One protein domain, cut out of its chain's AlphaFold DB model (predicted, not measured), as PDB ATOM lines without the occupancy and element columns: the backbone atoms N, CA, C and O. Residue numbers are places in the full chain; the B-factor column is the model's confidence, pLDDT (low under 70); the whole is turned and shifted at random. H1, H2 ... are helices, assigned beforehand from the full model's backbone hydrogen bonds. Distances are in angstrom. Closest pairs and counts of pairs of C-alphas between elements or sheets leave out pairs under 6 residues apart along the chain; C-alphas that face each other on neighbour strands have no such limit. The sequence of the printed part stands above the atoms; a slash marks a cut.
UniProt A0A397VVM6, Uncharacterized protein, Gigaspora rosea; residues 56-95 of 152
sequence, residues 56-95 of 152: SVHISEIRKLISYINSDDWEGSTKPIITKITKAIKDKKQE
ATOM      1  N   SER A  56      97.197  98.904  72.058       77.00
ATOM      2  CA  SER A  56      98.613  98.607  72.252       77.00
ATOM      3  C   SER A  56      99.143  99.449  73.408       77.00
ATOM      4  O   SER A  56      99.150 100.675  73.320       77.00
ATOM      5  N   VAL A  57      99.586  98.804  74.485       80.12
ATOM      6  CA  VAL A  57     100.137  99.485  75.666       80.12
ATOM      7  C   VAL A  57     101.415  98.778  76.104       80.12
ATOM      8  O   VAL A  57     101.525  97.551  76.014       80.12
ATOM      9  N   HIS A  58     102.392  99.543  76.591       82.75
ATOM     10  CA  HIS A  58     103.627  98.984  77.129       82.75
ATOM     11  C   HIS A  58     103.377  98.200  78.424       82.75
ATOM     12  O   HIS A  58     102.673  98.645  79.328       82.75
ATOM     13  N   ILE A  59     104.022  97.034  78.560       80.69
ATOM     14  CA  ILE A  59     103.879  96.154  79.738       80.69
ATOM     15  C   ILE A  59     104.268  96.882  81.037       80.69
ATOM     16  O   ILE A  59     103.677  96.630  82.087       80.69
ATOM     17  N   SER A  60     105.248  97.788  80.975       80.19
ATOM     18  CA  SER A  60     105.690  98.609  82.106       80.19
ATOM     19  C   SER A  60     104.573  99.503  82.648       80.19
ATOM     20  O   SER A  60     104.369  99.558  83.859       80.19
ATOM     21  N   GLU A  61     103.824 100.159  81.766       82.69
ATOM     22  CA  GLU A  61     102.700 101.020  82.135       82.69
ATOM     23  C   GLU A  61     101.547 100.210  82.719       82.69
ATOM     24  O   GLU A  61     101.014 100.570  83.766       82.69
ATOM     25  N   ILE A  62     101.226  99.057  82.120       83.69
ATOM     26  CA  ILE A  62     100.166  98.189  82.646       83.69
ATOM     27  C   ILE A  62     100.529  97.680  84.049       83.69
ATOM     28  O   ILE A  62      99.668  97.624  84.923       83.69
ATOM     29  N   ARG A  63     101.800  97.348  84.308       82.44
ATOM     30  CA  ARG A  63     102.259  96.945  85.650       82.44
ATOM     31  C   ARG A  63     102.067  98.055  86.685       82.44
ATOM     32  O   ARG A  63     101.573  97.757  87.769       82.44
ATOM     33  N   LYS A  64     102.406  99.305  86.344       84.00
ATOM     34  CA  LYS A  64     102.175 100.473  87.215       84.00
ATOM     35  C   LYS A  64     100.685 100.701  87.474       84.00
ATOM     36  O   LYS A  64     100.281 100.952  88.603       84.00
ATOM     37  N   LEU A  65      99.858 100.567  86.439       83.00
ATOM     38  CA  LEU A  65      98.411 100.704  86.571       83.00
ATOM     39  C   LEU A  65      97.830  99.618  87.488       83.00
ATOM     40  O   LEU A  65      97.022  99.912  88.358       83.00
ATOM     41  N   ILE A  66      98.276  98.370  87.336       84.00
ATOM     42  CA  ILE A  66      97.860  97.256  88.197       84.00
ATOM     43  C   ILE A  66      98.276  97.491  89.650       84.00
ATOM     44  O   ILE A  66      97.479  97.217  90.544       84.00
ATOM     45  N   SER A  67      99.493  97.985  89.903       83.81
ATOM     46  CA  SER A  67      99.907  98.304  91.273       83.81
ATOM     47  C   SER A  67      99.056  99.419  91.871       83.81
ATOM     48  O   SER A  67      98.651  99.291  93.017       83.81
ATOM     49  N   TYR A  68      98.723 100.445  91.083       84.19
ATOM     50  CA  TYR A  68      97.877 101.559  91.519       84.19
ATOM     51  C   TYR A  68      96.409 101.153  91.769       84.19
ATOM     52  O   TYR A  68      95.763 101.629  92.692       84.19
ATOM     53  N   ILE A  69      95.861 100.219  90.987       84.75
ATOM     54  CA  ILE A  69      94.512  99.674  91.237       84.75
ATOM     55  C   ILE A  69      94.487  98.827  92.522       84.75
ATOM     56  O   ILE A  69      93.499  98.820  93.264       84.75
ATOM     57  N   ASN A  70      95.567  98.083  92.770       82.75
ATOM     58  CA  ASN A  70      95.690  97.220  93.941       82.75
ATOM     59  C   ASN A  70      96.063  97.981  95.220       82.75
ATOM     60  O   ASN A  70      95.860  97.425  96.294       82.75
ATOM     61  N   SER A  71      96.585  99.207  95.128       80.94
ATOM     62  CA  SER A  71      96.838 100.049  96.298       80.94
ATOM     63  C   SER A  71      95.542 100.580  96.916       80.94
ATOM     64  O   SER A  71      94.462 100.539  96.309       80.94
ATOM     65  N   ASP A  72      95.667 101.088  98.140       78.38
ATOM     66  CA  ASP A  72      94.577 101.762  98.847       78.38
ATOM     67  C   ASP A  72      94.328 103.183  98.308       78.38
ATOM     68  O   ASP A  72      93.220 103.693  98.430       78.38
ATOM     69  N   ASP A  73      95.296 103.757  97.583       80.00
ATOM     70  CA  ASP A  73      95.245 105.104  96.982       80.00
ATOM     71  C   ASP A  73      94.394 105.202  95.695       80.00
ATOM     72  O   ASP A  73      94.582 106.095  94.867       80.00
ATOM     73  N   TRP A  74      93.485 104.254  95.463       80.62
ATOM     74  CA  TRP A  74      92.634 104.270  94.274       80.62
ATOM     75  C   TRP A  74      91.502 105.291  94.432       80.62
ATOM     76  O   TRP A  74      90.553 105.075  95.182       80.62
ATOM     77  N   GLU A  75      91.560 106.372  93.656       78.06
ATOM     78  CA  GLU A  75      90.596 107.481  93.729       78.06
ATOM     79  C   GLU A  75      89.262 107.210  93.001       78.06
ATOM     80  O   GLU A  75      88.313 107.990  93.097       78.06
ATOM     81  N   GLY A  76      89.162 106.122  92.232       74.31
ATOM     82  CA  GLY A  76      87.965 105.818  91.447       74.31
ATOM     83  C   GLY A  76      86.832 105.210  92.282       74.31
ATOM     84  O   GLY A  76      87.052 104.320  93.098       74.31
ATOM     85  N   SER A  77      85.585 105.584  91.987       69.69
ATOM     86  CA  SER A  77      84.387 105.077  92.684       69.69
ATOM     87  C   SER A  77      84.183 103.559  92.594       69.69
ATOM     88  O   SER A  77      83.468 102.971  93.401       69.69
ATOM     89  N   THR A  78      84.774 102.894  91.599       76.94
ATOM     90  CA  THR A  78      84.716 101.437  91.449       76.94
ATOM     91  C   THR A  78      86.049 100.918  90.932       76.94
ATOM     92  O   THR A  78      86.569 101.416  89.930       76.94
ATOM     93  N   LYS A  79      86.609  99.907  91.607       77.50
ATOM     94  CA  LYS A  79      87.849  99.259  91.168       77.50
ATOM     95  C   LYS A  79      87.586  98.397  89.922       77.50
ATOM     96  O   LYS A  79      86.667  97.575  89.933       77.50
ATOM     97  N   PRO A  80      88.372  98.550  88.844       80.62
ATOM     98  CA  PRO A  80      88.211  97.748  87.636       80.62
ATOM     99  C   PRO A  80      88.631  96.284  87.853       80.62
ATOM    100  O   PRO A  80      89.600  95.984  88.550       80.62
ATOM    101  N   ILE A  81      87.929  95.353  87.200       79.56
ATOM    102  CA  ILE A  81      88.222  93.914  87.276       79.56
ATOM    103  C   ILE A  81      89.383  93.575  86.329       79.56
ATOM    104  O   ILE A  81      89.210  93.490  85.116       79.56
ATOM    105  N   ILE A  82      90.572  93.332  86.889       81.56
ATOM    106  CA  ILE A  82      91.823  93.108  86.131       81.56
ATOM    107  C   ILE A  82      92.339  91.655  86.155       81.56
ATOM    108  O   ILE A  82      93.453  91.379  85.709       81.56
ATOM    109  N   THR A  83      91.545  90.696  86.641       73.38
ATOM    110  CA  THR A  83      91.957  89.294  86.890       73.38
ATOM    111  C   THR A  83      92.552  88.562  85.682       73.38
ATOM    112  O   THR A  83      93.445  87.732  85.847       73.38
ATOM    113  N   LYS A  84      92.084  88.849  84.461       71.38
ATOM    114  CA  LYS A  84      92.630  88.254  83.225       71.38
ATOM    115  C   LYS A  84      93.978  88.870  82.831       71.38
ATOM    116  O   LYS A  84      94.875  88.156  82.393       71.38
ATOM    117  N   ILE A  85      94.131  90.179  83.036       73.31
ATOM    118  CA  ILE A  85      95.334  90.943  82.671       73.31
ATOM    119  C   ILE A  85      96.496  90.580  83.607       73.31
ATOM    120  O   ILE A  85      97.624  90.378  83.157       73.31
ATOM    121  N   THR A  86      96.227  90.433  84.908       69.12
ATOM    122  CA  THR A  86      97.253  90.093  85.908       69.12
ATOM    123  C   THR A  86      97.858  88.708  85.694       69.12
ATOM    124  O   THR A  86      99.058  88.544  85.907       69.12
ATOM    125  N   LYS A  87      97.068  87.727  85.238       67.62
ATOM    126  CA  LYS A  87      97.569  86.396  84.852       67.62
ATOM    127  C   LYS A  87      98.523  86.497  83.655       67.62
ATOM    128  O   LYS A  87      99.689  86.148  83.785       67.62
ATOM    129  N   ALA A  88      98.082  87.129  82.565       67.50
ATOM    130  CA  ALA A  88      98.872  87.259  81.337       67.50
ATOM    131  C   ALA A  88     100.214  88.008  81.513       67.50
ATOM    132  O   ALA A  88     101.177  87.748  80.794       67.50
ATOM    133  N   ILE A  89     100.302  88.947  82.463       69.81
ATOM    134  CA  ILE A  89     101.542  89.698  82.736       69.81
ATOM    135  C   ILE A  89     102.522  88.914  83.613       69.81
ATOM    136  O   ILE A  89     103.735  89.089  83.456       69.81
ATOM    137  N   LYS A  90     102.027  88.059  84.519       64.62
ATOM    138  CA  LYS A  90     102.872  87.174  85.339       64.62
ATOM    139  C   LYS A  90     103.599  86.145  84.475       64.62
ATOM    140  O   LYS A  90     104.775  85.890  84.718       64.62
ATOM    141  N   ASP A  91     102.947  85.668  83.419       56.84
ATOM    142  CA  ASP A  91     103.521  84.696  82.482       56.84
ATOM    143  C   ASP A  91     104.646  85.303  81.617       56.84
ATOM    144  O   ASP A  91     105.553  84.604  81.177       56.84
ATOM    145  N   LYS A  92     104.661  86.636  81.443       55.28
ATOM    146  CA  LYS A  92     105.762  87.407  80.832       55.28
ATOM    147  C   LYS A  92     106.669  88.062  81.878       55.28
ATOM    148  O   LYS A  92     107.100  89.211  81.714       55.28
ATOM    149  N   LYS A  93     106.979  87.376  82.980       52.81
ATOM    150  CA  LYS A  93     108.103  87.787  83.829       52.81
ATOM    151  C   LYS A  93     109.385  87.564  83.017       52.81
ATOM    152  O   LYS A  93     109.975  86.495  83.066       52.81
ATOM    153  N   GLN A  94     109.803  88.567  82.235       52.91
ATOM    154  CA  GLN A  94     111.219  88.703  81.910       52.91
ATOM    155  C   GLN A  94     111.930  88.702  83.255       52.91
ATOM    156  O   GLN A  94     111.722  89.605  84.068       52.91
ATOM    157  N   GLU A  95     112.630  87.606  83.523       50.59
ATOM    158  CA  GLU A  95     113.464  87.441  84.696       50.59
ATOM    159  C   GLU A  95     114.407  88.638  84.703       50.59
ATOM    160  O   GLU A  95     115.204  88.814  83.776       50.59
TER     161      GLU A  95
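What this domain is: This is residues 56 to 95 of the 152 residues of an uncharacterized protein of Gigaspora rosea (UniProt A0A397VVM6). What does one see first? Two short helices, H1 and then H2, slant loosely across each other and run opposite ways, joined by a long loop whose residues 71 to 77 stick out. The loop lies at one end of the elongated outline, and the tail of residues 92 to 95 lies at the other. How much is printed, and of what class? The printed part has 40 residues, with two named helices and no named strand, and its class is all helix. It is only just loose, close to compact, with a radius of gyration of the C-alphas of 10.9 A and spans of 33 by 20 by 16 A.

How they stand to each other: How do the helices stand to each other? H1, residues 59 to 70, and H2, residues 83 to 91, only just touch, with 3 pairs of C-alphas within 8 A. Their closest C-alphas, those of Ile 59 and Ile 89, are 7.5 A apart. Their lines stand at a steep tilt of 46 degrees, opposite ways. Do their backbones hold the helix pattern? Each O i to N i+4 pair of H1 is within hydrogen-bond range; in H2 it is 4 of 5.

Where its parts are: Where does H1 begin? H1 begins at C-alpha 59, at (103.879, 96.154, 79.738), and measures 16.4 A from first to last C-alpha. Where does H2 end? H2 ends at C-alpha 91, at (103.521, 84.696, 82.482), and measures 13.2 A.

The domain as a whole: How far does it reach? The two C-alphas farthest apart, those of Ser 77 and Glu 95, are 34.9 A apart. Is it continuous? The printed part has no cut, and H1 to H2 is a long link of 12 residues, of which 71 to 77 stand free. Where is confidence low? The mean pLDDT of the printed part is 75.0, and residue 77 and residues 86 to 95 are under 70.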